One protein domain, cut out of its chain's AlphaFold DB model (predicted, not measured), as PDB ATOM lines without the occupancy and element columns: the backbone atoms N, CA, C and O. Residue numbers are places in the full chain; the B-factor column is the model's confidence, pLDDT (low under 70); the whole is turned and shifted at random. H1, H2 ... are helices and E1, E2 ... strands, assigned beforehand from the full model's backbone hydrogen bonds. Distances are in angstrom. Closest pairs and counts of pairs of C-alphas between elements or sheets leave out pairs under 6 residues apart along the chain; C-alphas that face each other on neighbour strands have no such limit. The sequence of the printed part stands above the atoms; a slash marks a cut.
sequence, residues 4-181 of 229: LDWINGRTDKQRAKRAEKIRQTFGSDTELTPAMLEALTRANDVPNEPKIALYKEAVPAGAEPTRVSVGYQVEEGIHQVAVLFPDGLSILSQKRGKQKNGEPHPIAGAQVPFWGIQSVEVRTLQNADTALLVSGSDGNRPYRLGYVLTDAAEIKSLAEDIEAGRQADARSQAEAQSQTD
ATOM      1  N   LEU A   4      10.957  47.702 -40.551       70.62
ATOM      2  CA  LEU A   4      11.700  46.664 -41.269       70.62
ATOM      3  C   LEU A   4      10.836  45.446 -41.634       70.62
ATOM      4  O   LEU A   4      11.044  44.859 -42.690       70.62
ATOM      5  N   ASP A   5       9.834  45.092 -40.821       71.44
ATOM      6  CA  ASP A   5       8.917  43.991 -41.146       71.44
ATOM      7  C   ASP A   5       8.003  44.354 -42.318       71.44
ATOM      8  O   ASP A   5       7.646  43.494 -43.120       71.44
ATOM      9  N   TRP A   6       7.635  45.631 -42.441       70.19
ATOM     10  CA  TRP A   6       6.840  46.120 -43.565       70.19
ATOM     11  C   TRP A   6       7.663  46.203 -44.857       70.19
ATOM     12  O   TRP A   6       7.189  45.752 -45.902       70.19
ATOM     13  N   ILE A   7       8.897  46.722 -44.776       73.75
ATOM     14  CA  ILE A   7       9.839  46.799 -45.909       73.75
ATOM     15  C   ILE A   7      10.147  45.397 -46.446       73.75
ATOM     16  O   ILE A   7      10.080  45.177 -47.652       73.75
ATOM     17  N   ASN A   8      10.398  44.435 -45.557       73.19
ATOM     18  CA  ASN A   8      10.773  43.070 -45.935       73.19
ATOM     19  C   ASN A   8       9.570  42.133 -46.134       73.19
ATOM     20  O   ASN A   8       9.727  40.917 -46.202       73.19
ATOM     21  N   GLY A   9       8.344  42.661 -46.210       77.44
ATOM     22  CA  GLY A   9       7.184  41.842 -46.566       77.44
ATOM     23  C   GLY A   9       6.796  40.787 -45.520       77.44
ATOM     24  O   GLY A   9       6.227  39.750 -45.882       77.44
ATOM     25  N   ARG A  10       7.123  41.007 -44.243       79.31
ATOM     26  CA  ARG A  10       6.934  40.046 -43.142       79.31
ATOM     27  C   ARG A  10       5.632  40.230 -42.371       79.31
ATOM     28  O   ARG A  10       5.356  39.452 -41.465       79.31
ATOM     29  N   THR A  11       4.818  41.229 -42.703       86.00
ATOM     30  CA  THR A  11       3.475  41.335 -42.109       86.00
ATOM     31  C   THR A  11       2.595  40.178 -42.578       86.00
ATOM     32  O   THR A  11       2.717  39.731 -43.720       86.00
ATOM     33  N   ASP A  12       1.659  39.722 -41.746       87.06
ATOM     34  CA  ASP A  12       0.789  38.588 -42.096       87.06
ATOM     35  C   ASP A  12      -0.015  38.849 -43.374       87.06
ATOM     36  O   ASP A  12      -0.165  37.966 -44.215       87.06
ATOM     37  N   LYS A  13      -0.431  40.102 -43.595       89.19
ATOM     38  CA  LYS A  13      -1.092  40.523 -44.836       89.19
ATOM     39  C   LYS A  13      -0.187  40.366 -46.063       89.19
ATOM     40  O   LYS A  13      -0.652  39.924 -47.112       89.19
ATOM     41  N   GLN A  14       1.089  40.742 -45.964       90.00
ATOM     42  CA  GLN A  14       2.046  40.597 -47.067       90.00
ATOM     43  C   GLN A  14       2.424  39.131 -47.294       90.00
ATOM     44  O   GLN A  14       2.465  38.708 -48.448       90.00
ATOM     45  N   ARG A  15       2.611  38.347 -46.224       90.31
ATOM     46  CA  ARG A  15       2.829  36.895 -46.300       90.31
ATOM     47  C   ARG A  15       1.658  36.193 -46.985       90.31
ATOM     48  O   ARG A  15       1.879  35.457 -47.937       90.31
ATOM     49  N   ALA A  16       0.421  36.492 -46.588       92.94
ATOM     50  CA  ALA A  16      -0.778  35.931 -47.211       92.94
ATOM     51  C   ALA A  16      -0.892  36.315 -48.694       92.94
ATOM     52  O   ALA A  16      -1.149  35.462 -49.540       92.94
ATOM     53  N   LYS A  17      -0.628  37.583 -49.037       94.12
ATOM     54  CA  LYS A  17      -0.616  38.038 -50.436       94.12
ATOM     55  C   LYS A  17       0.468  37.337 -51.262       94.12
ATOM     56  O   LYS A  17       0.243  37.030 -52.430       94.12
ATOM     57  N   ARG A  18       1.643  37.103 -50.673       95.12
ATOM     58  CA  ARG A  18       2.744  36.378 -51.314       95.12
ATOM     59  C   ARG A  18       2.385  34.912 -51.538       95.12
ATOM     60  O   ARG A  18       2.525  34.446 -52.663       95.12
ATOM     61  N   ALA A  19       1.871  34.234 -50.516       95.44
ATOM     62  CA  ALA A  19       1.384  32.860 -50.608       95.44
ATOM     63  C   ALA A  19       0.343  32.709 -51.726       95.44
ATOM     64  O   ALA A  19       0.460  31.820 -52.565       95.44
ATOM     65  N   GLU A  20      -0.624  33.626 -51.792       96.56
ATOM     66  CA  GLU A  20      -1.639  33.637 -52.845       96.56
ATOM     67  C   GLU A  20      -1.024  33.821 -54.236       96.56
ATOM     68  O   GLU A  20      -1.314  33.059 -55.154       96.56
ATOM     69  N   LYS A  21      -0.099  34.776 -54.392       96.56
ATOM     70  CA  LYS A  21       0.606  34.979 -55.663       96.56
ATOM     71  C   LYS A  21       1.398  33.737 -56.085       96.56
ATOM     72  O   LYS A  21       1.416  33.413 -57.268       96.56
ATOM     73  N   ILE A  22       2.034  33.041 -55.144       96.38
ATOM     74  CA  ILE A  22       2.759  31.791 -55.406       96.38
ATOM     75  C   ILE A  22       1.792  30.707 -55.893       96.38
ATOM     76  O   ILE A  22       2.051  30.107 -56.933       96.38
ATOM     77  N   ARG A  23       0.646  30.516 -55.228       96.06
ATOM     78  CA  ARG A  23      -0.385  29.560 -55.674       96.06
ATOM     79  C   ARG A  23      -0.926  29.894 -57.060       96.06
ATOM     80  O   ARG A  23      -1.070  29.001 -57.881       96.06
ATOM     81  N   GLN A  24      -1.173  31.166 -57.350       96.12
ATOM     82  CA  GLN A  24      -1.645  31.590 -58.671       96.12
ATOM     83  C   GLN A  24      -0.595  31.385 -59.769       96.12
ATOM     84  O   GLN A  24      -0.947  31.052 -60.894       96.12
ATOM     85  N   THR A  25       0.687  31.591 -59.453       95.38
ATOM     86  CA  THR A  25       1.775  31.505 -60.440       95.38
ATOM     87  C   THR A  25       2.195  30.059 -60.704       95.38
ATOM     88  O   THR A  25       2.486  29.710 -61.842       95.38
ATOM     89  N   PHE A  26       2.230  29.227 -59.662       95.44
ATOM     90  CA  PHE A  26       2.831  27.892 -59.706       95.44
ATOM     91  C   PHE A  26       1.853  26.758 -59.374       95.44
ATOM     92  O   PHE A  26       2.233  25.597 -59.413       95.44
ATOM     93  N   GLY A  27       0.588  27.050 -59.058       91.44
ATOM     94  CA  GLY A  27      -0.394  26.033 -58.659       91.44
ATOM     95  C   GLY A  27      -0.810  25.071 -59.773       91.44
ATOM     96  O   GLY A  27      -1.384  24.027 -59.485       91.44
ATOM     97  N   SER A  28      -0.520  25.406 -61.031       92.06
ATOM     98  CA  SER A  28      -0.701  24.522 -62.188       92.06
ATOM     99  C   SER A  28       0.589  23.813 -62.621       92.06
ATOM    100  O   SER A  28       0.582  23.130 -63.642       92.06
ATOM    101  N   ASP A  29       1.701  24.012 -61.908       92.62
ATOM    102  CA  ASP A  29       2.982  23.374 -62.215       92.62
ATOM    103  C   ASP A  29       2.963  21.920 -61.730       92.62
ATOM    104  O   ASP A  29       3.009  21.648 -60.532       92.62
ATOM    105  N   THR A  30       2.879  20.976 -62.668       90.81
ATOM    106  CA  THR A  30       2.751  19.541 -62.369       90.81
ATOM    107  C   THR A  30       4.011  18.924 -61.770       90.81
ATOM    108  O   THR A  30       3.947  17.815 -61.245       90.81
ATOM    109  N   GLU A  31       5.154  19.607 -61.855       92.50
ATOM    110  CA  GLU A  31       6.408  19.149 -61.248       92.50
ATOM    111  C   GLU A  31       6.518  19.560 -59.774       92.50
ATOM    112  O   GLU A  31       7.369  19.045 -59.053       92.50
ATOM    113  N   LEU A  32       5.663  20.475 -59.301       94.25
ATOM    114  CA  LEU A  32       5.574  20.817 -57.887       94.25
ATOM    115  C   LEU A  32       4.519  19.942 -57.216       94.25
ATOM    116  O   LEU A  32       3.320  20.069 -57.463       94.25
ATOM    117  N   THR A  33       4.962  19.075 -56.308       94.81
ATOM    118  CA  THR A  33       4.032  18.317 -55.466       94.81
ATOM    119  C   THR A  33       3.232  19.263 -54.557       94.81
ATOM    120  O   THR A  33       3.681  20.380 -54.268       94.81
ATOM    121  N   PRO A  34       2.068  18.836 -54.029       94.50
ATOM    122  CA  PRO A  34       1.317  19.640 -53.065       94.50
ATOM    123  C   PRO A  34       2.157  20.077 -51.855       94.50
ATOM    124  O   PRO A  34       2.062  21.227 -51.433       94.50
ATOM    125  N   ALA A  35       3.030  19.196 -51.348       94.31
ATOM    126  CA  ALA A  35       3.950  19.509 -50.254       94.31
ATOM    127  C   ALA A  35       4.986  20.570 -50.660       94.31
ATOM    128  O   ALA A  35       5.205  21.538 -49.931       94.31
ATOM    129  N   MET A  36       5.567  20.447 -51.860       97.06
ATOM    130  CA  MET A  36       6.501  21.444 -52.384       97.06
ATOM    131  C   MET A  36       5.847  22.814 -52.546       97.06
ATOM    132  O   MET A  36       6.460  23.823 -52.190       97.06
ATOM    133  N   LEU A  37       4.621  22.863 -53.074       96.56
ATOM    134  CA  LEU A  37       3.882  24.109 -53.249       96.56
ATOM    135  C   LEU A  37       3.535  24.738 -51.898       96.56
ATOM    136  O   LEU A  37       3.728  25.941 -51.721       96.56
ATOM    137  N   GLU A  38       3.065  23.941 -50.940       96.31
ATOM    138  CA  GLU A  38       2.721  24.411 -49.598       96.31
ATOM    139  C   GLU A  38       3.941  25.008 -48.883       96.31
ATOM    140  O   GLU A  38       3.861  26.130 -48.376       96.31
ATOM    141  N   ALA A  39       5.095  24.336 -48.926       96.62
ATOM    142  CA  ALA A  39       6.344  24.872 -48.386       96.62
ATOM    143  C   ALA A  39       6.777  26.159 -49.107       96.62
ATOM    144  O   ALA A  39       7.175  27.135 -48.465       96.62
ATOM    145  N   LEU A  40       6.623  26.209 -50.434       96.69
ATOM    146  CA  LEU A  40       6.951  27.385 -51.233       96.69
ATOM    147  C   LEU A  40       6.072  28.589 -50.884       96.69
ATOM    148  O   LEU A  40       6.561  29.716 -50.884       96.69
ATOM    149  N   THR A  41       4.800  28.389 -50.524       95.75
ATOM    150  CA  THR A  41       3.921  29.501 -50.116       95.75
ATOM    151  C   THR A  41       4.426  30.252 -48.882       95.75
ATOM    152  O   THR A  41       4.074  31.418 -48.680       95.75
ATOM    153  N   ARG A  42       5.282  29.608 -48.082       93.38
ATOM    154  CA  ARG A  42       5.909  30.165 -46.878       93.38
ATOM    155  C   ARG A  42       7.270  30.799 -47.154       93.38
ATOM    156  O   ARG A  42       7.858  31.352 -46.228       93.38
ATOM    157  N   ALA A  43       7.746  30.766 -48.400       94.56
ATOM    158  CA  ALA A  43       9.022  31.356 -48.770       94.56
ATOM    159  C   ALA A  43       9.090  32.845 -48.410       94.56
ATOM    160  O   ALA A  43       8.078  33.551 -48.325       94.56
ATOM    161  N   ASN A  44      10.308  33.333 -48.204       93.50
ATOM    162  CA  ASN A  44      10.612  34.731 -47.910       93.50
ATOM    163  C   ASN A  44      10.259  35.680 -49.074       93.50
ATOM    164  O   ASN A  44       9.887  36.826 -48.828       93.50
ATOM    165  N   ASP A  45      10.292  35.202 -50.322       92.75
ATOM    166  CA  ASP A  45       9.971  35.981 -51.524       92.75
ATOM    167  C   ASP A  45       9.297  35.118 -52.614       92.75
ATOM    168  O   ASP A  45       9.274  33.890 -52.526       92.75
ATOM    169  N   VAL A  46       8.714  35.750 -53.638       93.75
ATOM    170  CA  VAL A  46       8.167  35.056 -54.815       93.75
ATOM    171  C   VAL A  46       9.328  34.655 -55.732       93.75
ATOM    172  O   VAL A  46      10.020  35.539 -56.248       93.75
ATOM    173  N   PRO A  47       9.566  33.355 -55.978       93.81
ATOM    174  CA  PRO A  47      10.648  32.929 -56.857       93.81
ATOM    175  C   PRO A  47      10.374  33.341 -58.307       93.81
ATOM    176  O   PRO A  47       9.232  33.394 -58.761       93.81
ATOM    177  N   ASN A  48      11.443  33.608 -59.049       92.12
ATOM    178  CA  ASN A  48      11.412  33.673 -60.507       92.12
ATOM    179  C   ASN A  48      11.772  32.299 -61.101       92.12
ATOM    180  O   ASN A  48      12.121  31.373 -60.371       92.12
ATOM    181  N   GLU A  49      11.718  32.175 -62.428       91.19
ATOM    182  CA  GLU A  49      11.933  30.907 -63.140       91.19
ATOM    183  C   GLU A  49      13.269  30.195 -62.791       91.19
ATOM    184  O   GLU A  49      13.248  29.003 -62.489       91.19
ATOM    185  N   PRO A  50      14.428  30.878 -62.684       91.31
ATOM    186  CA  PRO A  50      15.654  30.213 -62.229       91.31
ATOM    187  C   PRO A  50      15.580  29.691 -60.788       91.31
ATOM    188  O   PRO A  50      16.090  28.616 -60.487       91.31
ATOM    189  N   LYS A  51      14.937  30.439 -59.880       94.94
ATOM    190  CA  LYS A  51      14.787  30.025 -58.477       94.94
ATOM    191  C   LYS A  51      13.827  28.844 -58.337       94.94
ATOM    192  O   LYS A  51      14.074  27.992 -57.491       94.94
ATOM    193  N   ILE A  52      12.760  28.769 -59.141       96.06
ATOM    194  CA  ILE A  52      11.851  27.614 -59.090       96.06
ATOM    195  C   ILE A  52      12.509  26.358 -59.666       96.06
ATOM    196  O   ILE A  52      12.370  25.293 -59.076       96.06
ATOM    197  N   ALA A  53      13.294  26.480 -60.742       94.44
ATOM    198  CA  ALA A  53      14.078  25.364 -61.267       94.44
ATOM    199  C   ALA A  53      15.084  24.857 -60.221       94.44
ATOM    200  O   ALA A  53      15.117  23.670 -59.920       94.44
ATOM    201  N   LEU A  54      15.823  25.768 -59.576       95.94
ATOM    202  CA  LEU A  54      16.707  25.422 -58.459       95.94
ATOM    203  C   LEU A  54      15.973  24.744 -57.300       95.94
ATOM    204  O   LEU A  54      16.519  23.832 -56.692       95.94
ATOM    205  N   TYR A  55      14.761  25.190 -56.975       97.44
ATOM    206  CA  TYR A  55      13.966  24.582 -55.916       97.44
ATOM    207  C   TYR A  55      13.561  23.143 -56.253       97.44
ATOM    208  O   TYR A  55      13.673  22.274 -55.394       97.44
ATOM    209  N   LYS A  56      13.156  22.877 -57.498       96.12
ATOM    210  CA  LYS A  56      12.838  21.521 -57.970       96.12
ATOM    211  C   LYS A  56      14.049  20.591 -57.879       96.12
ATOM    212  O   LYS A  56      13.913  19.482 -57.388       96.12
ATOM    213  N   GLU A  57      15.231  21.074 -58.254       96.25
ATOM    214  CA  GLU A  57      16.489  20.324 -58.116       96.25
ATOM    215  C   GLU A  57      16.915  20.133 -56.649       96.25
ATOM    216  O   GLU A  57      17.564  19.150 -56.299       96.25
ATOM    217  N   ALA A  58      16.558  21.072 -55.767       96.56
ATOM    218  CA  ALA A  58      16.903  21.013 -54.348       96.56
ATOM    219  C   ALA A  58      16.055  20.014 -53.552       96.56
ATOM    220  O   ALA A  58      16.458  19.664 -52.441       96.56
ATOM    221  N   VAL A  59      14.903  19.591 -54.086       96.44
ATOM    222  CA  VAL A  59      13.970  18.661 -53.441       96.44
ATOM    223  C   VAL A  59      14.106  17.276 -54.072       96.44
ATOM    224  O   VAL A  59      13.699  17.083 -55.217       96.44
ATOM    225  N   PRO A  60      14.635  16.282 -53.338       90.88
ATOM    226  CA  PRO A  60      14.682  14.910 -53.826       90.88
ATOM    227  C   PRO A  60      13.290  14.361 -54.130       90.88
ATOM    228  O   PRO A  60      12.303  14.713 -53.480       90.88
ATOM    229  N   ALA A  61      13.216  13.429 -55.079       88.56
ATOM    230  CA  ALA A  61      11.969  12.750 -55.400       88.56
ATOM    231  C   ALA A  61      11.371  12.074 -54.149       88.56
ATOM    232  O   ALA A  61      12.025  11.262 -53.497       88.56
ATOM    233  N   GLY A  62      10.119  12.413 -53.830       88.25
ATOM    234  CA  GLY A  62       9.401  11.882 -52.668       88.25
ATOM    235  C   GLY A  62       9.696  12.578 -51.334       88.25
ATOM    236  O   GLY A  62       9.071  12.222 -50.339       88.25
ATOM    237  N   ALA A  63      10.594  13.567 -51.290       91.94
ATOM    238  CA  ALA A  63      10.842  14.347 -50.080       91.94
ATOM    239  C   ALA A  63       9.762  15.422 -49.863       91.94
ATOM    240  O   ALA A  63       9.284  16.053 -50.809       91.94
ATOM    241  N   GLU A  64       9.420  15.671 -48.598       94.88
ATOM    242  CA  GLU A  64       8.475  16.715 -48.197       94.88
ATOM    243  C   GLU A  64       9.222  17.879 -47.528       94.88
ATOM    244  O   GLU A  64       9.656  17.762 -46.379       94.88
ATOM    245  N   PRO A  65       9.417  19.010 -48.229       96.88
ATOM    246  CA  PRO A  65      10.098  20.160 -47.651       96.88
ATOM    247  C   PRO A  65       9.238  20.823 -46.568       96.88
ATOM    248  O   PRO A  65       8.025  20.974 -46.710       96.88
ATOM    249  N   THR A  66       9.874  21.276 -45.492       95.62
ATOM    250  CA  THR A  66       9.215  21.952 -44.361       95.62
ATOM    251  C   THR A  66       9.314  23.472 -44.462       95.62
ATOM    252  O   THR A  66       8.400  24.191 -44.042       95.62
ATOM    253  N   ARG A  67      10.401  23.976 -45.061       96.62
ATOM    254  CA  ARG A  67      10.650  25.403 -45.289       96.62
ATOM    255  C   ARG A  67      11.471  25.611 -46.553       96.62
ATOM    256  O   ARG A  67      12.360  24.825 -46.868       96.62
ATOM    257  N   VAL A  68      11.206  26.719 -47.238       97.12
ATOM    258  CA  VAL A  68      11.972  27.174 -48.402       97.12
ATOM    259  C   VAL A  68      12.379  28.623 -48.182       97.12
ATOM    260  O   VAL A  68      11.560  29.438 -47.767       97.12
ATOM    261  N   SER A  69      13.626  28.959 -48.492       96.94
ATOM    262  CA  SER A  69      14.120  30.334 -48.530       96.94
ATOM    263  C   SER A  69      14.851  30.570 -49.846       96.94
ATOM    264  O   SER A  69      15.732  29.807 -50.241       96.94
ATOM    265  N   VAL A  70      14.488  31.625 -50.568       95.88
ATOM    266  CA  VAL A  70      15.021  31.955 -51.892       95.88
ATOM    267  C   VAL A  70      15.853  33.231 -51.838       95.88
ATOM    268  O   VAL A  70      15.421  34.267 -51.336       95.88
ATOM    269  N   GLY A  71      17.075  33.149 -52.354       91.62
ATOM    270  CA  GLY A  71      18.101  34.184 -52.257       91.62
ATOM    271  C   GLY A  71      18.564  34.684 -53.618       91.62
ATOM    272  O   GLY A  71      18.414  34.016 -54.648       91.62
ATOM    273  N   TYR A  72      19.101  35.899 -53.636       88.12
ATOM    274  CA  TYR A  72      19.806  36.439 -54.791       88.12
ATOM    275  C   TYR A  72      20.975  37.295 -54.319       88.12
ATOM    276  O   TYR A  72      20.764  38.347 -53.721       88.12
ATOM    277  N   GLN A  73      22.194  36.851 -54.613       84.81
ATOM    278  CA  GLN A  73      23.400  37.625 -54.358       84.81
ATOM    279  C   GLN A  73      23.638  38.549 -55.554       84.81
ATOM    280  O   GLN A  73      24.056  38.096 -56.621       84.81
ATOM    281  N   VAL A  74      23.320  39.834 -55.387       78.38
ATOM    282  CA  VAL A  74      23.276  40.814 -56.487       78.38
ATOM    283  C   VAL A  74      24.648  41.010 -57.129       78.38
ATOM    284  O   VAL A  74      24.745  40.966 -58.352       78.38
ATOM    285  N   GLU A  75      25.696  41.178 -56.319       76.44
ATOM    286  CA  GLU A  75      27.059  41.466 -56.795       76.44
ATOM    287  C   GLU A  75      27.628  40.351 -57.676       76.44
ATOM    288  O   GLU A  75      28.226  40.612 -58.715       76.44
ATOM    289  N   GLU A  76      27.376  39.100 -57.294       77.62
ATOM    290  CA  GLU A  76      27.850  37.914 -58.015       77.62
ATOM    291  C   GLU A  76      26.839  37.413 -59.060       77.62
ATOM    292  O   GLU A  76      27.116  36.495 -59.837       77.62
ATOM    293  N   GLY A  77      25.632  37.986 -59.070       84.00
ATOM    294  CA  GLY A  77      24.521  37.536 -59.894       84.00
ATOM    295  C   GLY A  77      24.126  36.082 -59.635       84.00
ATOM    296  O   GLY A  77      23.816  35.373 -60.588       84.00
ATOM    297  N   ILE A  78      24.135  35.611 -58.386       89.88
ATOM    298  CA  ILE A  78      23.874  34.200 -58.043       89.88
ATOM    299  C   ILE A  78      22.452  34.033 -57.505       89.88
ATOM    300  O   ILE A  78      22.070  34.666 -56.521       89.88
ATOM    301  N   HIS A  79      21.666  33.154 -58.128       94.44
ATOM    302  CA  HIS A  79      20.408  32.660 -57.570       94.44
ATOM    303  C   HIS A  79      20.698  31.560 -56.554       94.44
ATOM    304  O   HIS A  79      21.529  30.694 -56.821       94.44
ATOM    305  N   GLN A  80      20.022  31.585 -55.407       95.69
ATOM    306  CA  GLN A  80      20.190  30.574 -54.365       95.69
ATOM    307  C   GLN A  80      18.844  30.106 -53.827       95.69
ATOM    308  O   GLN A  80      17.883  30.878 -53.774       95.69
ATOM    309  N   VAL A  81      18.793  28.858 -53.381       97.50
ATOM    310  CA  VAL A  81      17.663  28.287 -52.648       97.50
ATOM    311  C   VAL A  81      18.212  27.494 -51.470       97.50
ATOM    312  O   VAL A  81      19.157  26.725 -51.632       97.50
ATOM    313  N   ALA A  82      17.618  27.694 -50.300       97.94
ATOM    314  CA  ALA A  82      17.792  26.857 -49.127       97.94
ATOM    315  C   ALA A  82      16.461  26.155 -48.828       97.94
ATOM    316  O   ALA A  82      15.423  26.813 -48.730       97.94
ATOM    317  N   VAL A  83      16.482  24.832 -48.700       98.25
ATOM    318  CA  VAL A  83      15.304  24.001 -48.427       98.25
ATOM    319  C   VAL A  83      15.563  23.174 -47.184       98.25
ATOM    320  O   VAL A  83      16.555  22.451 -47.128       98.25
ATOM    321  N   LEU A  84      14.675  23.272 -46.201       97.62
ATOM    322  CA  LEU A  84      14.690  22.398 -45.036       97.62
ATOM    323  C   LEU A  84      13.764  21.212 -45.242       97.62
ATOM    324  O   LEU A  84      12.670  21.344 -45.794       97.62
ATOM    325  N   PHE A  85      14.217  20.080 -44.728       96.31
ATOM    326  CA  PHE A  85      13.499  18.822 -44.631       96.31
ATOM    327  C   PHE A  85      13.439  18.407 -43.156       96.31
ATOM    328  O   PHE A  85      14.148  18.987 -42.328       96.31
ATOM    329  N   PRO A  86      12.614  17.414 -42.792       93.38
ATOM    330  CA  PRO A  86      12.605  16.878 -41.432       93.38
ATOM    331  C   PRO A  86      13.966  16.323 -40.977       93.38
ATOM    332  O   PRO A  86      14.269  16.362 -39.789       93.38
ATOM    333  N   ASP A  87      14.787  15.838 -41.909       91.69
ATOM    334  CA  ASP A  87      16.044  15.117 -41.668       91.69
ATOM    335  C   ASP A  87      17.298  15.840 -42.201       91.69
ATOM    336  O   ASP A  87      18.427  15.361 -42.035       91.69
ATOM    337  N   GLY A  88      17.146  17.015 -42.817       95.12
ATOM    338  CA  GLY A  88      18.292  17.736 -43.353       95.12
ATOM    339  C   GLY A  88      17.990  19.056 -44.048       95.12
ATOM    340  O   GLY A  88      16.932  19.670 -43.906       95.12
ATOM    341  N   LEU A  89      18.979  19.503 -44.812       96.94
ATOM    342  CA  LEU A  89      19.031  20.802 -45.469       96.94
ATOM    343  C   LEU A  89      19.609  20.641 -46.875       96.94
ATOM    344  O   LEU A  89      20.612  19.963 -47.062       96.94
ATOM    345  N   SER A  90      19.042  21.331 -47.856       97.50
ATOM    346  CA  SER A  90      19.638  21.510 -49.181       97.50
ATOM    347  C   SER A  90      19.919  22.986 -49.421       97.50
ATOM    348  O   SER A  90      19.031  23.816 -49.239       97.50
ATOM    349  N   ILE A  91      21.148  23.330 -49.812       97.56
ATOM    350  CA  ILE A  91      21.494  24.679 -50.280       97.56
ATOM    351  C   ILE A  91      22.081  24.550 -51.673       97.56
ATOM    352  O   ILE A  91      23.190  24.035 -51.829       97.56
ATOM    353  N   LEU A  92      21.357  25.065 -52.667       96.94
ATOM    354  CA  LEU A  92      21.781  25.102 -54.062       96.94
ATOM    355  C   LEU A  92      21.928  26.540 -54.556       96.94
ATOM    356  O   LEU A  92      21.224  27.458 -54.128       96.94
ATOM    357  N   SER A  93      22.855  26.731 -55.485       95.12
ATOM    358  CA  SER A  93      23.181  28.018 -56.081       95.12
ATOM    359  C   SER A  93      23.493  27.882 -57.565       95.12
ATOM    360  O   SER A  93      24.045  26.879 -58.010       95.12
ATOM    361  N   GLN A  94      23.156  28.906 -58.342       94.50
ATOM    362  CA  GLN A  94      23.448  28.961 -59.769       94.50
ATOM    363  C   GLN A  94      23.736  30.399 -60.191       94.50
ATOM    364  O   GLN A  94      22.977  31.322 -59.881       94.50
ATOM    365  N   LYS A  95      24.834  30.596 -60.927       90.75
ATOM    366  CA  LYS A  95      25.139  31.892 -61.546       90.75
ATOM    367  C   LYS A  95      24.084  32.229 -62.595       90.75
ATOM    368  O   LYS A  95      23.706  31.389 -63.408       90.75
ATOM    369  N   ARG A  96      23.626  33.478 -62.600       85.44
ATOM    370  CA  ARG A  96      22.692  33.989 -63.599       85.44
ATOM    371  C   ARG A  96      23.349  33.996 -64.975       85.44
ATOM    372  O   ARG A  96      24.509  34.365 -65.126       85.44
ATOM    373  N   GLY A  97      22.544  33.692 -65.986       81.62
ATOM    374  CA  GLY A  97      22.953  33.745 -67.381       81.62
ATOM    375  C   GLY A  97      23.304  32.371 -67.927       81.62
ATOM    376  O   GLY A  97      22.935  31.339 -67.366       81.62
ATOM    377  N   LYS A  98      23.967  32.384 -69.077       81.12
ATOM    378  CA  LYS A  98      24.340  31.188 -69.818       81.12
ATOM    379  C   LYS A  98      25.844  31.171 -70.023       81.12
ATOM    380  O   LYS A  98      26.471  32.218 -70.200       81.12
ATOM    381  N   GLN A  99      26.404  29.975 -70.036       82.75
ATOM    382  CA  GLN A  99      27.766  29.747 -70.485       82.75
ATOM    383  C   GLN A  99      27.918  30.118 -71.970       82.75
ATOM    384  O   GLN A  99      26.940  30.335 -72.690       82.75
ATOM    385  N   LYS A 100      29.165  30.171 -72.459       84.56
ATOM    386  CA  LYS A 100      29.475  30.529 -73.858       84.56
ATOM    387  C   LYS A 100      28.788  29.623 -74.897       84.56
ATOM    388  O   LYS A 100      28.613  30.052 -76.029       84.56
ATOM    389  N   ASN A 101      28.401  28.404 -74.520       86.31
ATOM    390  CA  ASN A 101      27.684  27.431 -75.354       86.31
ATOM    391  C   ASN A 101      26.144  27.554 -75.277       86.31
ATOM    392  O   ASN A 101      25.446  26.794 -75.937       86.31
ATOM    393  N   GLY A 102      25.597  28.493 -74.495       85.38
ATOM    394  CA  GLY A 102      24.153  28.685 -74.339       85.38
ATOM    395  C   GLY A 102      23.487  27.815 -73.264       85.38
ATOM    396  O   GLY A 102      22.274  27.953 -73.058       85.38
ATOM    397  N   GLU A 103      24.251  26.976 -72.560       85.62
ATOM    398  CA  GLU A 103      23.766  26.172 -71.434       85.62
ATOM    399  C   GLU A 103      23.662  27.009 -70.148       85.62
ATOM    400  O   GLU A 103      24.424  27.969 -69.972       85.62
ATOM    401  N   PRO A 104      22.728  26.682 -69.235       82.62
ATOM    402  CA  PRO A 104      22.711  27.269 -67.900       82.62
ATOM    403  C   PRO A 104      24.041  27.038 -67.175       82.62
ATOM    404  O   PRO A 104      24.730  26.044 -67.402       82.62
ATOM    405  N   HIS A 105      24.402  27.940 -66.264       87.50
ATOM    406  CA  HIS A 105      25.533  27.667 -65.380       87.50
ATOM    407  C   HIS A 105      25.277  26.409 -64.536       87.50
ATOM    408  O   HIS A 105      24.131  26.157 -64.157       87.50
ATOM    409  N   PRO A 106      26.323  25.634 -64.208       90.00
ATOM    410  CA  PRO A 106      26.172  24.468 -63.356       90.00
ATOM    411  C   PRO A 106      25.639  24.886 -61.988       90.00
ATOM    412  O   PRO A 106      25.991  25.947 -61.460       90.00
ATOM    413  N   ILE A 107      24.792  24.028 -61.431       94.25
ATOM    414  CA  ILE A 107      24.303  24.165 -60.067       94.25
ATOM    415  C   ILE A 107      25.425  23.732 -59.121       94.25
ATOM    416  O   ILE A 107      26.050  22.690 -59.314       94.25
ATOM    417  N   ALA A 108      25.692  24.548 -58.108       92.81
ATOM    418  CA  ALA A 108      26.645  24.262 -57.046       92.81
ATOM    419  C   ALA A 108      25.923  24.234 -55.700       92.81
ATOM    420  O   ALA A 108      25.074  25.087 -55.432       92.81
ATOM    421  N   GLY A 109      26.284  23.289 -54.839       93.00
ATOM    422  CA  GLY A 109      25.627  23.099 -53.553       93.00
ATOM    423  C   GLY A 109      25.587  21.634 -53.156       93.00
ATOM    424  O   GLY A 109      26.195  20.793 -53.819       93.00
ATOM    425  N   ALA A 110      24.882  21.343 -52.068       94.06
ATOM    426  CA  ALA A 110      24.641  19.978 -51.627       94.06
ATOM    427  C   ALA A 110      23.383  19.895 -50.762       94.06
ATOM    428  O   ALA A 110      22.976  20.876 -50.131       94.06
ATOM    429  N   GLN A 111      22.836  18.686 -50.703       94.81
ATOM    430  CA  GLN A 111      21.958  18.258 -49.629       94.81
ATOM    431  C   GLN A 111      22.804  17.616 -48.532       94.81
ATOM    432  O   GLN A 111      23.694  16.815 -48.818       94.81
ATOM    433  N   VAL A 112      22.541  17.988 -47.286       94.56
ATOM    434  CA  VAL A 112      23.283  17.537 -46.114       94.56
ATOM    435  C   VAL A 112      22.313  17.116 -45.010       94.56
ATOM    436  O   VAL A 112      21.320  17.809 -44.772       94.56
ATOM    437  N   PRO A 113      22.571  15.991 -44.328       94.56
ATOM    438  CA  PRO A 113      21.728  15.541 -43.229       94.56
ATOM    439  C   PRO A 113      22.036  16.321 -41.946       94.56
ATOM    440  O   PRO A 113      23.175  16.755 -41.742       94.56
ATOM    441  N   PHE A 114      21.055  16.456 -41.048       95.06
ATOM    442  CA  PHE A 114      21.238  17.207 -39.798       95.06
ATOM    443  C   PHE A 114      22.348  16.643 -38.907       95.06
ATOM    444  O   PHE A 114      23.149  17.424 -38.389       95.06
ATOM    445  N   TRP A 115      22.461  15.316 -38.800       93.38
ATOM    446  CA  TRP A 115      23.526  14.657 -38.033       93.38
ATOM    447  C   TRP A 115      24.933  15.036 -38.507       93.38
ATOM    448  O   TRP A 115      25.882  15.046 -37.725       93.38
ATOM    449  N   GLY A 116      25.074  15.356 -39.796       93.62
ATOM    450  CA  GLY A 116      26.349  15.718 -40.398       93.62
ATOM    451  C   GLY A 116      26.738  17.175 -40.166       93.62
ATOM    452  O   GLY A 116      27.902  17.532 -40.360       93.62
ATOM    453  N   ILE A 117      25.791  18.039 -39.781       96.12
ATOM    454  CA  ILE A 117      26.046  19.468 -39.584       96.12
ATOM    455  C   ILE A 117      26.785  19.662 -38.262       96.12
ATOM    456  O   ILE A 117      26.331  19.238 -37.199       96.12
ATOM    457  N   GLN A 118      27.922  20.352 -38.322       95.25
ATOM    458  CA  GLN A 118      28.776  20.626 -37.165       95.25
ATOM    459  C   GLN A 118      28.673  22.082 -36.706       95.25
ATOM    460  O   GLN A 118      28.683  22.339 -35.503       95.25
ATOM    461  N   SER A 119      28.534  23.022 -37.643       96.31
ATOM    462  CA  SER A 119      28.443  24.455 -37.357       96.31
ATOM    463  C   SER A 119      27.446  25.150 -38.281       96.31
ATOM    464  O   SER A 119      27.410  24.870 -39.484       96.31
ATOM    465  N   VAL A 120      26.685  26.083 -37.706       97.31
ATOM    466  CA  VAL A 120      25.808  27.031 -38.396       97.31
ATOM    467  C   VAL A 120      26.209  28.435 -37.949       97.31
ATOM    468  O   VAL A 120      26.064  28.801 -36.786       97.31
ATOM    469  N   GLU A 121      26.742  29.233 -38.867       97.00
ATOM    470  CA  GLU A 121      27.216  30.587 -38.588       97.00
ATOM    471  C   GLU A 121      26.413  31.620 -39.372       97.00
ATOM    472  O   GLU A 121      26.171  31.467 -40.568       97.00
ATOM    473  N   VAL A 122      26.081  32.727 -38.711       96.38
ATOM    474  CA  VAL A 122      25.480  33.902 -39.347       96.38
ATOM    475  C   VAL A 122      26.501  35.034 -39.350       96.38
ATOM    476  O   VAL A 122      26.998  35.433 -38.296       96.38
ATOM    477  N   ARG A 123      26.823  35.566 -40.531       93.25
ATOM    478  CA  ARG A 123      27.795  36.656 -40.708       93.25
ATOM    479  C   ARG A 123      27.194  37.798 -41.508       93.25
ATOM    480  O   ARG A 123      26.625  37.577 -42.569       93.25
ATOM    481  N   THR A 124      27.373  39.027 -41.044       89.38
ATOM    482  CA  THR A 124      27.068  40.217 -41.849       89.38
ATOM    483  C   THR A 124      28.230  40.497 -42.799       89.38
ATOM    484  O   THR A 124      29.386  40.543 -42.375       89.38
ATOM    485  N   LEU A 125      27.926  40.645 -44.085       85.62
ATOM    486  CA  LEU A 125      28.870  40.967 -45.148       85.62
ATOM    487  C   LEU A 125      29.017  42.491 -45.304       85.62
ATOM    488  O   LEU A 125      28.223  43.275 -44.783       85.62
ATOM    489  N   GLN A 126      30.060  42.920 -46.020       75.75
ATOM    490  CA  GLN A 126      30.420  44.341 -46.162       75.75
ATOM    491  C   GLN A 126      29.334  45.193 -46.846       75.75
ATOM    492  O   GLN A 126      29.265  46.395 -46.615       75.75
ATOM    493  N   ASN A 127      28.470  44.574 -47.644       74.19
ATOM    494  CA  ASN A 127      27.407  45.206 -48.423       74.19
ATOM    495  C   ASN A 127      26.026  45.164 -47.732       74.19
ATOM    496  O   ASN A 127      25.001  45.308 -48.392       74.19
ATOM    497  N   ALA A 128      25.997  44.965 -46.409       72.69
ATOM    498  CA  ALA A 128      24.790  44.765 -45.600       72.69
ATOM    499  C   ALA A 128      23.990  43.483 -45.911       72.69
ATOM    500  O   ALA A 128      22.947  43.261 -45.289       72.69
ATOM    501  N   ASP A 129      24.495  42.598 -46.778       84.94
ATOM    502  CA  ASP A 129      23.977  41.238 -46.879       84.94
ATOM    503  C   ASP A 129      24.310  40.445 -45.614       84.94
ATOM    504  O   ASP A 129      25.271  40.717 -44.890       84.94
ATOM    505  N   THR A 130      23.514  39.419 -45.343       90.88
ATOM    506  CA  THR A 130      23.783  38.453 -44.285       90.88
ATOM    507  C   THR A 130      23.976  37.076 -44.906       90.88
ATOM    508  O   THR A 130      23.152  36.602 -45.685       90.88
ATOM    509  N   ALA A 131      25.089  36.440 -44.565       92.12
ATOM    510  CA  ALA A 131      25.436  35.095 -44.977       92.12
ATOM    511  C   ALA A 131      25.125  34.097 -43.862       92.12
ATOM    512  O   ALA A 131      25.525  34.285 -42.712       92.12
ATOM    513  N   LEU A 132      24.466  33.013 -44.240       96.25
ATOM    514  CA  LEU A 132      24.414  31.755 -43.520       96.25
ATOM    515  C   LEU A 132      25.542  30.860 -44.039       96.25
ATOM    516  O   LEU A 132      25.635  30.614 -45.243       96.25
ATOM    517  N   LEU A 133      26.385  30.359 -43.144       96.69
ATOM    518  CA  LEU A 133      27.411  29.368 -43.448       96.69
ATOM    519  C   LEU A 133      27.120  28.095 -42.665       96.69
ATOM    520  O   LEU A 133      27.060  28.124 -41.441       96.69
ATOM    521  N   VAL A 134      26.981  26.980 -43.373       96.94
ATOM    522  CA  VAL A 134      26.764  25.660 -42.778       96.94
ATOM    523  C   VAL A 134      27.956  24.784 -43.118       96.94
ATOM    524  O   VAL A 134      28.309  24.640 -44.289       96.94
ATOM    525  N   SER A 135      28.602  24.205 -42.113       97.12
ATOM    526  CA  SER A 135      29.736  23.300 -42.320       97.12
ATOM    527  C   SER A 135      29.594  22.025 -41.514       97.12
ATOM    528  O   SER A 135      29.047  22.031 -40.409       97.12
ATOM    529  N   GLY A 136      30.130  20.941 -42.058       95.81
ATOM    530  CA  GLY A 136      30.021  19.625 -41.457       95.81
ATOM    531  C   GLY A 136      30.645  18.544 -42.323       95.81
ATOM    532  O   GLY A 136      31.500  18.825 -43.165       95.81
ATOM    533  N   SER A 137      30.218  17.307 -42.104       92.62
ATOM    534  CA  SER A 137      30.630  16.132 -42.868       92.62
ATOM    535  C   SER A 137      29.450  15.181 -43.018       92.62
ATOM    536  O   SER A 137      28.722  14.952 -42.060       92.62
ATOM    537  N   ASP A 138      29.269  14.608 -44.201       86.06
ATOM    538  CA  ASP A 138      28.260  13.573 -44.476       86.06
ATOM    539  C   ASP A 138      28.784  12.150 -44.194       86.06
ATOM    540  O   ASP A 138      28.252  11.162 -44.694       86.06
ATOM    541  N   GLY A 139      29.874  12.043 -43.425       85.44
ATOM    542  CA  GLY A 139      30.580  10.791 -43.137       85.44
ATOM    543  C   GLY A 139      31.631  10.419 -44.185       85.44
ATOM    544  O   GLY A 139      32.576   9.705 -43.857       85.44
ATOM    545  N   ASN A 140      31.535  10.959 -45.404       85.44
ATOM    546  CA  ASN A 140      32.492  10.707 -46.481       85.44
ATOM    547  C   ASN A 140      33.367  11.924 -46.777       85.44
ATOM    548  O   ASN A 140      34.568  11.779 -47.020       85.44
ATOM    549  N   ARG A 141      32.782  13.125 -46.814       87.19
ATOM    550  CA  ARG A 141      33.476  14.354 -47.211       87.19
ATOM    551  C   ARG A 141      33.070  15.538 -46.336       87.19
ATOM    552  O   ARG A 141      31.885  15.727 -46.064       87.19
ATOM    553  N   PRO A 142      34.036  16.393 -45.951       93.81
ATOM    554  CA  PRO A 142      33.700  17.666 -45.345       93.81
ATOM    555  C   PRO A 142      33.015  18.564 -46.378       93.81
ATOM    556  O   PRO A 142      33.403  18.597 -47.550       93.81
ATOM    557  N   TYR A 143      32.034  19.337 -45.930       93.38
ATOM    558  CA  TYR A 143      31.329  20.312 -46.751       93.38
ATOM    559  C   TYR A 143      31.279  21.681 -46.075       93.38
ATOM    560  O   TYR A 143      31.338  21.822 -44.850       93.38
ATOM    561  N   ARG A 144      31.137  22.710 -46.912       95.00
ATOM    562  CA  ARG A 144      30.857  24.082 -46.494       95.00
ATOM    563  C   ARG A 144      29.894  24.715 -47.488       95.00
ATOM    564  O   ARG A 144      30.251  24.932 -48.643       95.00
ATOM    565  N   LEU A 145      28.687  24.996 -47.026       95.19
ATOM    566  CA  LEU A 145      27.604  25.581 -47.801       95.19
ATOM    567  C   LEU A 145      27.396  27.031 -47.368       95.19
ATOM    568  O   LEU A 145      27.538  27.362 -46.190       95.19
ATOM    569  N   GLY A 146      27.086  27.895 -48.331       93.50
ATOM    570  CA  GLY A 146      26.849  29.315 -48.103       93.50
ATOM    571  C   GLY A 146      25.538  29.755 -48.737       93.50
ATOM    572  O   GLY A 146      25.279  29.442 -49.899       93.50
ATOM    573  N   TYR A 147      24.736  30.505 -47.993       94.75
ATOM    574  CA  TYR A 147      23.488  31.102 -48.458       94.75
ATOM    575  C   TYR A 147      23.446  32.572 -48.041       94.75
ATOM    576  O   TYR A 147      23.714  32.888 -46.886       94.75
ATOM    577  N   VAL A 148      23.161  33.479 -48.973       92.00
ATOM    578  CA  VAL A 148      23.263  34.928 -48.762       92.00
ATOM    579  C   VAL A 148      21.933  35.602 -49.073       92.00
ATOM    580  O   VAL A 148      21.309  35.352 -50.108       92.00
ATOM    581  N   LEU A 149      21.505  36.483 -48.172       90.19
ATOM    582  CA  LEU A 149      20.286  37.268 -48.321       90.19
ATOM    583  C   LEU A 149      20.442  38.638 -47.652       90.19
ATOM    584  O   LEU A 149      21.061  38.762 -46.596       90.19
ATOM    585  N   THR A 150      19.815  39.660 -48.230       87.12
ATOM    586  CA  THR A 150      19.727  41.008 -47.642       87.12
ATOM    587  C   THR A 150      18.918  41.023 -46.340       87.12
ATOM    588  O   THR A 150      19.200  41.791 -45.421       87.12
ATOM    589  N   ASP A 151      17.901  40.164 -46.232       88.25
ATOM    590  CA  ASP A 151      17.083  40.036 -45.032       88.25
ATOM    591  C   ASP A 151      17.814  39.238 -43.933       88.25
ATOM    592  O   ASP A 151      17.718  38.013 -43.830       88.25
ATOM    593  N   ALA A 152      18.497  39.968 -43.050       89.00
ATOM    594  CA  ALA A 152      19.198  39.409 -41.897       89.00
ATOM    595  C   ALA A 152      18.297  38.629 -40.922       89.00
ATOM    596  O   ALA A 152      18.776  37.720 -40.246       89.00
ATOM    597  N   ALA A 153      17.014  38.988 -40.792       90.38
ATOM    598  CA  ALA A 153      16.116  38.297 -39.864       90.38
ATOM    599  C   ALA A 153      15.670  36.946 -40.430       90.38
ATOM    600  O   ALA A 153      15.568  35.982 -39.679       90.38
ATOM    601  N   GLU A 154      15.462  36.871 -41.745       92.69
ATOM    602  CA  GLU A 154      15.194  35.606 -42.430       92.69
ATOM    603  C   GLU A 154      16.385  34.651 -42.298       92.69
ATOM    604  O   GLU A 154      16.190  33.492 -41.946       92.69
ATOM    605  N   ILE A 155      17.619  35.142 -42.473       94.56
ATOM    606  CA  ILE A 155      18.830  34.328 -42.271       94.56
ATOM    607  C   ILE A 155      18.936  33.815 -40.833       94.56
ATOM    608  O   ILE A 155      19.232  32.640 -40.626       94.56
ATOM    609  N   LYS A 156      18.689  34.672 -39.835       95.19
ATOM    610  CA  LYS A 156      18.720  34.264 -38.421       95.19
ATOM    611  C   LYS A 156      17.655  33.217 -38.114       95.19
ATOM    612  O   LYS A 156      17.974  32.204 -37.511       95.19
ATOM    613  N   SER A 157      16.429  33.432 -38.586       95.56
ATOM    614  CA  SER A 157      15.340  32.471 -38.408       95.56
ATOM    615  C   SER A 157      15.628  31.139 -39.104       95.56
ATOM    616  O   SER A 157      15.334  30.088 -38.550       95.56
ATOM    617  N   LEU A 158      16.233  31.158 -40.294       96.62
ATOM    618  CA  LEU A 158      16.651  29.937 -40.977       96.62
ATOM    619  C   LEU A 158      17.763  29.207 -40.205       96.62
ATOM    620  O   LEU A 158      17.730  27.986 -40.105       96.62
ATOM    621  N   ALA A 159      18.726  29.938 -39.637       97.56
ATOM    622  CA  ALA A 159      19.771  29.358 -38.792       97.56
ATOM    623  C   ALA A 159      19.192  28.694 -37.531       97.56
ATOM    624  O   ALA A 159      19.613  27.595 -37.175       97.56
ATOM    625  N   GLU A 160      18.215  29.337 -36.885       97.69
ATOM    626  CA  GLU A 160      17.497  28.793 -35.725       97.69
ATOM    627  C   GLU A 160      16.761  27.493 -36.072       97.69
ATOM    628  O   GLU A 160      16.882  26.518 -35.331       97.69
ATOM    629  N   ASP A 161      16.073  27.439 -37.215       97.56
ATOM    630  CA  ASP A 161      15.396  26.219 -37.674       97.56
ATOM    631  C   ASP A 161      16.386  25.080 -37.965       97.56
ATOM    632  O   ASP A 161      16.106  23.923 -37.645       97.56
ATOM    633  N   ILE A 162      17.560  25.384 -38.535       97.56
ATOM    634  CA  ILE A 162      18.610  24.378 -38.771       97.56
ATOM    635  C   ILE A 162      19.134  23.838 -37.439       97.56
ATOM    636  O   ILE A 162      19.260  22.625 -37.280       97.56
ATOM    637  N   GLU A 163      19.429  24.709 -36.473       97.31
ATOM    638  CA  GLU A 163      19.884  24.287 -35.143       97.31
ATOM    639  C   GLU A 163      18.810  23.483 -34.398       97.31
ATOM    640  O   GLU A 163      19.123  22.483 -33.749       97.31
ATOM    641  N   ALA A 164      17.534  23.849 -34.536       95.94
ATOM    642  CA  ALA A 164      16.427  23.068 -33.997       95.94
ATOM    643  C   ALA A 164      16.356  21.669 -34.634       95.94
ATOM    644  O   ALA A 164      16.221  20.680 -33.912       95.94
ATOM    645  N   GLY A 165      16.516  21.573 -35.959       95.38
ATOM    646  CA  GLY A 165      16.591  20.301 -36.684       95.38
ATOM    647  C   GLY A 165      17.748  19.420 -36.208       95.38
ATOM    648  O   GLY A 165      17.542  18.253 -35.881       95.38
ATOM    649  N   ARG A 166      18.947  19.997 -36.043       95.19
ATOM    650  CA  ARG A 166      20.115  19.304 -35.464       95.19
ATOM    651  C   ARG A 166      19.840  18.756 -34.069       95.19
ATOM    652  O   ARG A 166      20.205  17.623 -33.767       95.19
ATOM    653  N   GLN A 167      19.205  19.547 -33.207       94.12
ATOM    654  CA  GLN A 167      18.876  19.114 -31.849       94.12
ATOM    655  C   GLN A 167      17.805  18.021 -31.833       94.12
ATOM    656  O   GLN A 167      17.889  17.108 -31.012       94.12
ATOM    657  N   ALA A 168      16.803  18.105 -32.708       92.50
ATOM    658  CA  ALA A 168      15.761  17.092 -32.831       92.50
ATOM    659  C   ALA A 168      16.336  15.754 -33.319       92.50
ATOM    660  O   ALA A 168      16.032  14.707 -32.743       92.50
ATOM    661  N   ASP A 169      17.219  15.793 -34.316       92.25
ATOM    662  CA  ASP A 169      17.922  14.613 -34.820       92.25
ATOM    663  C   ASP A 169      18.801  13.979 -33.729       92.25
ATOM    664  O   ASP A 169      18.651  12.798 -33.422       92.25
ATOM    665  N   ALA A 170      19.613  14.780 -33.029       89.19
ATOM    666  CA  ALA A 170      20.443  14.296 -31.923       89.19
ATOM    667  C   ALA A 170      19.623  13.649 -30.789       89.19
ATOM    668  O   ALA A 170      20.034  12.631 -30.231       89.19
ATOM    669  N   ARG A 171      18.449  14.206 -30.452       90.00
ATOM    670  CA  ARG A 171      17.527  13.603 -29.470       90.00
ATOM    671  C   ARG A 171      16.976  12.272 -29.963       90.00
ATOM    672  O   ARG A 171      16.998  11.302 -29.217       90.00
ATOM    673  N   SER A 172      16.554  12.216 -31.222       87.75
ATOM    674  CA  SER A 172      16.008  11.000 -31.834       87.75
ATOM    675  C   SER A 172      17.050   9.877 -31.863       87.75
ATOM    676  O   SER A 172      16.734   8.727 -31.567       87.75
ATOM    677  N   GLN A 173      18.316  10.209 -32.135       84.69
ATOM    678  CA  GLN A 173      19.427   9.258 -32.060       84.69
ATOM    679  C   GLN A 173      19.694   8.779 -30.629       84.69
ATOM    680  O   GLN A 173      19.869   7.582 -30.408       84.69
ATOM    681  N   ALA A 174      19.682   9.685 -29.647       84.06
ATOM    682  CA  ALA A 174      19.858   9.320 -28.241       84.06
ATOM    683  C   ALA A 174      18.717   8.418 -27.728       84.06
ATOM    684  O   ALA A 174      18.960   7.469 -26.980       84.06
ATOM    685  N   GLU A 175      17.479   8.675 -28.153       83.06
ATOM    686  CA  GLU A 175      16.312   7.843 -27.843       83.06
ATOM    687  C   GLU A 175      16.408   6.463 -28.504       83.06
ATOM    688  O   GLU A 175      16.206   5.449 -27.834       83.06
ATOM    689  N   ALA A 176      16.787   6.404 -29.784       78.12
ATOM    690  CA  ALA A 176      17.009   5.147 -30.495       78.12
ATOM    691  C   ALA A 176      18.112   4.305 -29.831       78.12
ATOM    692  O   ALA A 176      17.948   3.097 -29.649       78.12
ATOM    693  N   GLN A 177      19.200   4.944 -29.393       72.19
ATOM    694  CA  GLN A 177      20.283   4.273 -28.675       72.19
ATOM    695  C   GLN A 177      19.833   3.771 -27.293       72.19
ATOM    696  O   GLN A 177      20.116   2.633 -26.919       72.19
ATOM    697  N   SER A 178      19.038   4.562 -26.571       66.88
ATOM    698  CA  SER A 178      18.476   4.166 -25.271       66.88
ATOM    699  C   SER A 178      17.510   2.980 -25.379       66.88
ATOM    700  O   SER A 178      17.408   2.178 -24.453       66.88
ATOM    701  N   GLN A 179      16.809   2.824 -26.508       61.09
ATOM    702  CA  GLN A 179      15.978   1.643 -26.772       61.09
ATOM    703  C   GLN A 179      16.817   0.391 -27.058       61.09
ATOM    704  O   GLN A 179      16.422  -0.705 -26.661       61.09
ATOM    705  N   THR A 180      17.984   0.532 -27.696       59.16
ATOM    706  CA  THR A 180      18.910  -0.593 -27.915       59.16
ATOM    707  C   THR A 180      19.701  -0.989 -26.669       59.16
ATOM    708  O   THR A 180      20.038  -2.165 -26.535       59.16
ATOM    709  N   ASP A 181      19.937  -0.042 -25.758       57.03
ATOM    710  CA  ASP A 181      20.623  -0.258 -24.477       57.03
ATOM    711  C   ASP A 181      19.689  -0.781 -23.369       57.03
ATOM    712  O   ASP A 181      20.139  -1.047 -22.251       57.03
TER     713      ASP A 181
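AT A GLANCE: This is residues 4 to 181 of the 229 residues of an uncharacterized protein of Brevibacterium linens (UniProt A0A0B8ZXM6). Two antiparallel sheets, E1 to E4 and E5 to E7, form a sandwich with crossed strands, and the long helix H5 packs on both of them, its end sticking out with residues 174 to 181. H4 and H3 pack on the other face of the four-stranded sheet, with H2 beyond H3 and the short H1 near H2. The printed part has 178 residues, with five named helices and seven named strands in the order H1 H2 H3 H4 E1 E2 E3 E4 E5 E6 E7 H5, a mixed class. It is compact, with a radius of gyration of the C-alphas of 16.8 A and spans of 53 by 38 by 35 A.

HOW THE PARTS SIT: The largest sheet, twisted, has the order E1, residues 67 to 73, E2, 78 to 84, E3, 88 to 95, and E4, 108 to 113. It is a meander, each strand the antiparallel neighbour of the one before, and so is the second sheet, E5, residues 117 to 124, E6, 130 to 137, and E7, 142 to 149. Within hydrogen-bond range, each at 2.8 A, are N 71 and O 80 of the hairpin E1 and E2, N 83 and O 90 of E2 and E3, N 93 and O 108 of E3 and E4, N 121 and O 133 of E5 and E6, and N 132 and O 147 of E6 and E7. The two sheets are a sandwich, face to face, their strands at 58 degrees; the closest C-alphas of E1 and E7, Gly 71 and Leu 149, are 5.5 A apart. H5, residues 152 to 180, is on both sheets: slantwise to E1 at 42 degrees on the local plane, and along E5 at 11 degrees on the local plane, in two layers with the second sheet. H4, residues 49 to 58, is on the opposite face of the first sheet, making three layers, helices on both faces, at a height of 8.2 A. H3, residues 34 to 41, is on the same face as H4 and stands up from the sheet at 44 degrees. H2, residues 12 to 26, touches H3 at a steep tilt of 47 degrees, opposite ways, with the C-alphas of Ala 19 and Thr 41 closest at 4.2 A. H1, residues 4 to 7, is near H2, with 5 pairs of C-alphas within 10 A. In H2, H3, H4 and H5 every O i to N i+4 pair is within hydrogen-bond range; H1 is too short for one.

IN THESE COORDINATES: H5 runs 42.4 A from C-alpha 152 at (19.198, 39.409, -41.897) to C-alpha 180 at (18.910, -0.593, -27.915). H1 begins at C-alpha 4, (11.700, 46.664, -41.269), and measures 5.0 A, H2 20.7 A, H3 10.6 A and H4 14.1 A. E1 to E7 measure 19.9, 19.8, 24.0, 17.1, 20.9, 23.4 and 23.9 A.

THE WHOLE: The C-alphas farthest apart, Lys 100 and Asp 181, are 58.9 A apart. The printed part has no cut, and its one long link is E3 to E4, residues 96 to 107. Mean pLDDT of the printed part is 90.6; residues 178 to 181 are under 70.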